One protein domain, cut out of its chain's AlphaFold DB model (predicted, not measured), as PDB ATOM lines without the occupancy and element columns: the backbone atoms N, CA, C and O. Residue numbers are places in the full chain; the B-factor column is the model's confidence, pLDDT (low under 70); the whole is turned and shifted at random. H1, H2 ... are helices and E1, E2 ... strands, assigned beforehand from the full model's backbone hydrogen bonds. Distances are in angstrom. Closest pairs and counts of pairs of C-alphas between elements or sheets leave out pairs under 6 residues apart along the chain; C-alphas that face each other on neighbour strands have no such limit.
ATOM      1  N   LEU A  34      15.456  54.974 -33.887       58.09
ATOM      2  CA  LEU A  34      15.526  53.603 -34.367       58.09
ATOM      3  C   LEU A  34      14.198  53.230 -35.023       58.09
ATOM      4  O   LEU A  34      13.146  53.224 -34.379       58.09
ATOM      5  N   SER A  35      14.257  52.875 -36.310       67.25
ATOM      6  CA  SER A  35      13.088  52.372 -37.034       67.25
ATOM      7  C   SER A  35      12.515  51.134 -36.322       67.25
ATOM      8  O   SER A  35      13.283  50.226 -35.988       67.25
ATOM      9  N   PRO A  36      11.184  51.036 -36.127       68.38
ATOM     10  CA  PRO A  36      10.541  49.846 -35.562       68.38
ATOM     11  C   PRO A  36      10.923  48.547 -36.271       68.38
ATOM     12  O   PRO A  36      10.976  47.491 -35.644       68.38
ATOM     13  N   ASP A  37      11.230  48.630 -37.562       76.12
ATOM     14  CA  ASP A  37      11.640  47.485 -38.370       76.12
ATOM     15  C   ASP A  37      12.983  46.916 -37.899       76.12
ATOM     16  O   ASP A  37      13.136  45.701 -37.802       76.12
ATOM     17  N   ILE A  38      13.923  47.783 -37.506       76.94
ATOM     18  CA  ILE A  38      15.235  47.381 -36.978       76.94
ATOM     19  C   ILE A  38      15.067  46.690 -35.622       76.94
ATOM     20  O   ILE A  38      15.714  45.683 -35.350       76.94
ATOM     21  N   ILE A  39      14.165  47.193 -34.777       74.19
ATOM     22  CA  ILE A  39      13.886  46.611 -33.455       74.19
ATOM     23  C   ILE A  39      13.237  45.232 -33.601       74.19
ATOM     24  O   ILE A  39      13.582  44.302 -32.873       74.19
ATOM     25  N   ASN A  40      12.321  45.084 -34.559       76.25
ATOM     26  CA  ASN A  40      11.693  43.802 -34.859       76.25
ATOM     27  C   ASN A  40      12.695  42.796 -35.437       76.25
ATOM     28  O   ASN A  40      12.695  41.646 -35.005       76.25
ATOM     29  N   ALA A  41      13.563  43.221 -36.358       83.88
ATOM     30  CA  ALA A  41      14.623  42.372 -36.898       83.88
ATOM     31  C   ALA A  41      15.577  41.902 -35.785       83.88
ATOM     32  O   ALA A  41      15.757  40.702 -35.595       83.88
ATOM     33  N   LEU A  42      16.068  42.829 -34.955       81.38
ATOM     34  CA  LEU A  42      16.931  42.515 -33.814       81.38
ATOM     35  C   LEU A  42      16.270  41.538 -32.833       81.38
ATOM     36  O   LEU A  42      16.927  40.641 -32.305       81.38
ATOM     37  N   LYS A  43      14.964  41.701 -32.584       76.62
ATOM     38  CA  LYS A  43      14.195  40.789 -31.735       76.62
ATOM     39  C   LYS A  43      14.212  39.369 -32.295       76.62
ATOM     40  O   LYS A  43      14.417  38.443 -31.518       76.62
ATOM     41  N   ILE A  44      13.973  39.204 -33.598       81.50
ATOM     42  CA  ILE A  44      13.963  37.897 -34.271       81.50
ATOM     43  C   ILE A  44      15.350  37.250 -34.198       81.50
ATOM     44  O   ILE A  44      15.459  36.076 -33.842       81.50
ATOM     45  N   ASP A  45      16.403  38.024 -34.453       87.00
ATOM     46  CA  ASP A  45      17.776  37.518 -34.463       87.00
ATOM     47  C   ASP A  45      18.238  37.077 -33.066       87.00
ATOM     48  O   ASP A  45      18.750  35.969 -32.897       87.00
ATOM     49  N   LEU A  46      17.998  37.898 -32.034       83.38
ATOM     50  CA  LEU A  46      18.308  37.541 -30.643       83.38
ATOM     51  C   LEU A  46      17.560  36.286 -30.204       83.38
ATOM     52  O   LEU A  46      18.123  35.433 -29.522       83.38
ATOM     53  N   LEU A  47      16.305  36.159 -30.621       78.44
ATOM     54  CA  LEU A  47      15.489  34.981 -30.382       78.44
ATOM     55  C   LEU A  47      16.106  33.714 -30.960       78.44
ATOM     56  O   LEU A  47      16.210  32.699 -30.267       78.44
ATOM     57  N   ALA A  48      16.515  33.784 -32.224       84.44
ATOM     58  CA  ALA A  48      17.129  32.670 -32.923       84.44
ATOM     59  C   ALA A  48      18.428  32.241 -32.232       84.44
ATOM     60  O   ALA A  48      18.642  31.050 -32.021       84.44
ATOM     61  N   VAL A  49      19.256  33.203 -31.813       86.44
ATOM     62  CA  VAL A  49      20.497  32.928 -31.076       86.44
ATOM     63  C   VAL A  49      20.207  32.325 -29.703       86.44
ATOM     64  O   VAL A  49      20.769  31.289 -29.360       86.44
ATOM     65  N   MET A  50      19.305  32.916 -28.915       82.06
ATOM     66  CA  MET A  50      18.958  32.398 -27.587       82.06
ATOM     67  C   MET A  50      18.378  30.984 -27.650       82.06
ATOM     68  O   MET A  50      18.676  30.172 -26.778       82.06
ATOM     69  N   SER A  51      17.615  30.668 -28.700       80.56
ATOM     70  CA  SER A  51      17.038  29.334 -28.918       80.56
ATOM     71  C   SER A  51      18.092  28.244 -29.142       80.56
ATOM     72  O   SER A  51      17.798  27.067 -28.958       80.56
ATOM     73  N   GLN A  52      19.329  28.608 -29.499       84.88
ATOM     74  CA  GLN A  52      20.444  27.655 -29.588       84.88
ATOM     75  C   GLN A  52      20.932  27.199 -28.209       84.88
ATOM     76  O   GLN A  52      21.530  26.132 -28.091       84.88
ATOM     77  N   TYR A  53      20.682  27.995 -27.167       82.81
ATOM     78  CA  TYR A  53      21.195  27.757 -25.818       82.81
ATOM     79  C   TYR A  53      20.098  27.521 -24.783       82.81
ATOM     80  O   TYR A  53      20.389  27.004 -23.712       82.81
ATOM     81  N   LEU A  54      18.854  27.913 -25.050       78.25
ATOM     82  CA  LEU A  54      17.744  27.853 -24.104       78.25
ATOM     83  C   LEU A  54      16.485  27.379 -24.822       78.25
ATOM     84  O   LEU A  54      16.177  27.845 -25.917       78.25
ATOM     85  N   VAL A  55      15.693  26.528 -24.167       74.69
ATOM     86  CA  VAL A  55      14.347  26.212 -24.657       74.69
ATOM     87  C   VAL A  55      13.436  27.375 -24.274       74.69
ATOM     88  O   VAL A  55      12.844  27.396 -23.196       74.69
ATOM     89  N   VAL A  56      13.368  28.395 -25.123       71.62
ATOM     90  CA  VAL A  56      12.479  29.551 -24.942       71.62
ATOM     91  C   VAL A  56      11.065  29.225 -25.426       71.62
ATOM     92  O   VAL A  56      10.869  28.499 -26.398       71.62
ATOM     93  N   GLY A  57      10.051  29.697 -24.700       63.97
ATOM     94  CA  GLY A  57       8.659  29.573 -25.136       63.97
ATOM     95  C   GLY A  57       8.265  30.665 -26.132       63.97
ATOM     96  O   GLY A  57       8.764  31.780 -26.037       63.97
ATOM     97  N   ASP A  58       7.312  30.369 -27.023       59.34
ATOM     98  CA  ASP A  58       6.758  31.340 -27.991       59.34
ATOM     99  C   ASP A  58       6.014  32.518 -27.334       59.34
ATOM    100  O   ASP A  58       5.725  33.532 -27.974       59.34
ATOM    101  N   GLU A  59       5.703  32.415 -26.041       59.12
ATOM    102  CA  GLU A  59       5.025  33.458 -25.273       59.12
ATOM    103  C   GLU A  59       6.016  34.549 -24.849       59.12
ATOM    104  O   GLU A  59       6.558  34.566 -23.743       59.12
ATOM    105  N   PHE A  60       6.266  35.474 -25.771       54.66
ATOM    106  CA  PHE A  60       7.084  36.659 -25.535       54.66
ATOM    107  C   PHE A  60       6.344  37.679 -24.673       54.66
ATOM    108  O   PHE A  60       5.341  38.247 -25.105       54.66
ATOM    109  N   GLN A  61       6.877  37.977 -23.485       57.59
ATOM    110  CA  GLN A  61       6.310  38.978 -22.589       57.59
ATOM    111  C   GLN A  61       7.151  40.263 -22.651       57.59
ATOM    112  O   GLN A  61       8.174  40.394 -21.995       57.59
ATOM    113  N   GLU A  62       6.698  41.198 -23.495       59.94
ATOM    114  CA  GLU A  62       7.205  42.572 -23.674       59.94
ATOM    115  C   GLU A  62       8.709  42.712 -24.003       59.94
ATOM    116  O   GLU A  62       9.597  42.526 -23.174       59.94
ATOM    117  N   PHE A  63       9.006  43.122 -25.241       67.00
ATOM    118  CA  PHE A  63      10.294  43.725 -25.605       67.00
ATOM    119  C   PHE A  63      10.111  45.237 -25.598       67.00
ATOM    120  O   PHE A  63       9.329  45.767 -26.387       67.00
ATOM    121  N   GLY A  64      10.801  45.921 -24.692       67.75
ATOM    122  CA  GLY A  64      10.756  47.369 -24.558       67.75
ATOM    123  C   GLY A  64      12.147  47.968 -24.668       67.75
ATOM    124  O   GLY A  64      13.129  47.375 -24.231       67.75
ATOM    125  N   ILE A  65      12.232  49.172 -25.219       70.56
ATOM    126  CA  ILE A  65      13.452  49.971 -25.166       70.56
ATOM    127  C   ILE A  65      13.203  51.121 -24.199       70.56
ATOM    128  O   ILE A  65      12.214  51.843 -24.313       70.56
ATOM    129  N   ARG A  66      14.085  51.265 -23.212       68.88
ATOM    130  CA  ARG A  66      14.063  52.354 -22.238       68.88
ATOM    131  C   ARG A  66      15.288  53.225 -22.449       68.88
ATOM    132  O   ARG A  66      16.400  52.716 -22.521       68.88
ATOM    133  N   ARG A  67      15.090  54.537 -22.514       61.00
ATOM    134  CA  ARG A  67      16.187  55.502 -22.452       61.00
ATOM    135  C   ARG A  67      16.303  55.997 -21.015       61.00
ATOM    136  O   ARG A  67      15.295  56.391 -20.430       61.00
ATOM    137  N   LEU A  68      17.509  55.954 -20.470       72.69
ATOM    138  CA  LEU A  68      17.851  56.579 -19.200       72.69
ATOM    139  C   LEU A  68      19.084  57.442 -19.461       72.69
ATOM    140  O   LEU A  68      20.119  56.926 -19.882       72.69
ATOM    141  N   ASP A  69      18.919  58.752 -19.285       76.75
ATOM    142  CA  ASP A  69      19.911  59.776 -19.616       76.75
ATOM    143  C   ASP A  69      20.394  59.670 -21.078       76.75
ATOM    144  O   ASP A  69      19.589  59.731 -22.015       76.75
ATOM    145  N   GLU A  70      21.697  59.481 -21.286       67.12
ATOM    146  CA  GLU A  70      22.323  59.307 -22.604       67.12
ATOM    147  C   GLU A  70      22.380  57.838 -23.063       67.12
ATOM    148  O   GLU A  70      22.849  57.545 -24.161       67.12
ATOM    149  N   SER A  71      21.880  56.900 -22.252       54.12
ATOM    150  CA  SER A  71      21.978  55.460 -22.505       54.12
ATOM    151  C   SER A  71      20.655  54.843 -22.959       54.12
ATOM    152  O   SER A  71      19.564  55.227 -22.529       54.12
ATOM    153  N   VAL A  72      20.757  53.837 -23.831       65.19
ATOM    154  CA  VAL A  72      19.619  53.069 -24.351       65.19
ATOM    155  C   VAL A  72      19.699  51.642 -23.825       65.19
ATOM    156  O   VAL A  72      20.689  50.945 -24.031       65.19
ATOM    157  N   PHE A  73      18.634  51.203 -23.166       72.75
ATOM    158  CA  PHE A  73      18.505  49.884 -22.570       72.75
ATOM    159  C   PHE A  73      17.440  49.085 -23.308       72.75
ATOM    160  O   PHE A  73      16.302  49.536 -23.459       72.75
ATOM    161  N   LEU A  74      17.792  47.872 -23.720       76.00
ATOM    162  CA  LEU A  74      16.826  46.878 -24.164       76.00
ATOM    163  C   LEU A  74      16.378  46.068 -22.944       76.00
ATOM    164  O   LEU A  74      17.205  45.488 -22.245       76.00
ATOM    165  N   VAL A  75      15.076  46.047 -22.677       77.12
ATOM    166  CA  VAL A  75      14.483  45.358 -21.527       77.12
ATOM    167  C   VAL A  75      13.480  44.339 -22.038       77.12
ATOM    168  O   VAL A  75      12.558  44.692 -22.776       77.12
ATOM    169  N   SER A  76      13.637  43.080 -21.633       75.19
ATOM    170  CA  SER A  76      12.643  42.055 -21.927       75.19
ATOM    171  C   SER A  76      12.529  40.990 -20.845       75.19
ATOM    172  O   SER A  76      13.527  40.596 -20.245       75.19
ATOM    173  N   ASN A  77      11.300  40.502 -20.647       74.62
ATOM    174  CA  ASN A  77      11.008  39.317 -19.858       74.62
ATOM    175  C   ASN A  77      10.820  38.112 -20.791       74.62
ATOM    176  O   ASN A  77       9.757  37.907 -21.379       74.62
ATOM    177  N   ILE A  78      11.859  37.290 -20.907       76.81
ATOM    178  CA  ILE A  78      11.840  36.077 -21.729       76.81
ATOM    179  C   ILE A  78      11.600  34.874 -20.819       76.81
ATOM    180  O   ILE A  78      12.365  34.626 -19.885       76.81
ATOM    181  N   ARG A  79      10.538  34.108 -21.089       74.44
ATOM    182  CA  ARG A  79      10.238  32.875 -20.355       74.44
ATOM    183  C   ARG A  79      11.017  31.702 -20.945       74.44
ATOM    184  O   ARG A  79      10.829  31.336 -22.105       74.44
ATOM    185  N   VAL A  80      11.835  31.071 -20.112       77.94
ATOM    186  CA  VAL A  80      12.529  29.820 -20.438       77.94
ATOM    187  C   VAL A  80      11.683  28.641 -19.953       77.94
ATOM    188  O   VAL A  80      11.205  28.652 -18.820       77.94
ATOM    189  N   LYS A  81      11.463  27.647 -20.819       76.38
ATOM    190  CA  LYS A  81      10.735  26.405 -20.512       76.38
ATOM    191  C   LYS A  81      11.639  25.390 -19.815       76.38
ATOM    192  O   LYS A  81      11.231  24.810 -18.817       76.38
ATOM    193  N   GLU A  82      12.861  25.215 -20.310       72.12
ATOM    194  CA  GLU A  82      13.847  24.292 -19.742       72.12
ATOM    195  C   GLU A  82      15.245  24.914 -19.763       72.12
ATOM    196  O   GLU A  82      15.668  25.503 -20.762       72.12
ATOM    197  N   LEU A  83      15.961  24.786 -18.644       71.62
ATOM    198  CA  LEU A  83      17.369  25.160 -18.554       71.62
ATOM    199  C   LEU A  83      18.225  23.975 -19.022       71.62
ATOM    200  O   LEU A  83      17.954  22.847 -18.595       71.62
ATOM    201  N   PRO A  84      19.268  24.204 -19.842       66.88
ATOM    202  CA  PRO A  84      20.237  23.166 -20.155       66.88
ATOM    203  C   PRO A  84      20.785  22.611 -18.848       66.88
ATOM    204  O   PRO A  84      21.323  23.353 -18.022       66.88
TER     205      PRO A  84
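Overview. This is residues 34 to 84 of the 89 residues of the protein "Cell division topological specificity factor MinE" of SAR202 cluster bacterium Casp-Chloro-G3 (UniProt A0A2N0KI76). What would a structural biologist see first? The model shows a long two-stranded hairpin, E1 and E2, as a narrow ribbon, and the one named helix, H1, slants over one face of it with little contact. The tip of the ribbon, residues 67 to 72, sticks out, and beyond the ribbon's other end E2 runs on into the short strand E3, beside which residues 55 to 56 of the link from H1 to E1 are paired antiparallel. What are the parts and the size? The printed part has 51 residues, with one named helix and three named strands in the order H1, E1, E2, E3; the sheet has the order E1 - E2 and is antiparallel, and the class is mixed, helices and strands. The whole is loose, with a radius of gyration of the C-alphas of 12.4 A, and elongated, with spans of 36 by 20 by 17 A.

Arrangement. Which strands are neighbours in a sheet? E1, residues 61 to 68, and E2, residues 71 to 77, form a hairpin and are antiparallel, with 163 degrees between their N-to-C directions. The C-alphas of Phe 63 and Ser 76 face each other at 4.7 A, and those of Arg 67 and Val 72 at 4.6 A. Across the pair, N 66 and O 73 are within hydrogen-bond range at 2.8 A, and so are N 64 and O 75 at 2.9 A. How does the backbone go on after this sheet? E2 runs on into E3, residues 80 to 82, across a break of 2 residues, at 47 degrees. E3 pairs with no named strand, but its residues 80 to 82 are paired antiparallel with residues 55 to 56, a stretch too short to be named. Where does the helix stand? The closest C-alphas of H1, residues 36 to 51, and E1 are those of Lys 43 and Phe 63, 7.8 A apart, and the two centres are 13.7 A apart. H1 is apart from E2 and from E3, and E3 is apart from E1 and from E2. In H1 every O i to N i+4 pair is within hydrogen-bond range.

Along the chain. Where are the two strands of the sheet? E1 runs from Gln 61 to Leu 68, 21.3 A from first to last C-alpha, and begins with C-alpha 61 at (6.310, 38.978, -22.589). E2 runs from Ser 71 to Asn 77 and measures 19.7 A. Where is the helix? H1 runs from Pro 36, with its C-alpha at (10.541, 49.846, -35.562), to Ser 51, and is 22.5 A long from first to last C-alpha. Where is the last strand? E3 runs from Val 80 to Glu 82, 5.7 A, and ends with C-alpha 82 at (13.847, 24.292, -19.742).

Size, cuts and confidence. How far does the printed part reach? The two C-alphas farthest apart are those of Asp 69 and Pro 84, at 36.6 A. Its first and last C-alphas, those of Leu 34 and Pro 84, are 33.9 A apart. Is there a cut, and how long are the links? The printed part has no cut and runs from residue 34 to residue 84 of a full chain of 89 residues. The links E1 to E2 and E2 to E3 are tight, with 2 residues each, and the link H1 to E1 is short, with 9. Where is the confidence low? The mean pLDDT of the printed part is 72.8, and 17 residues are under 70: residues 34 to 36, 57 to 64, 66 to 67, 70 to 72 and residue 84. The mean pLDDT is 66 in E1 and 80 in H1.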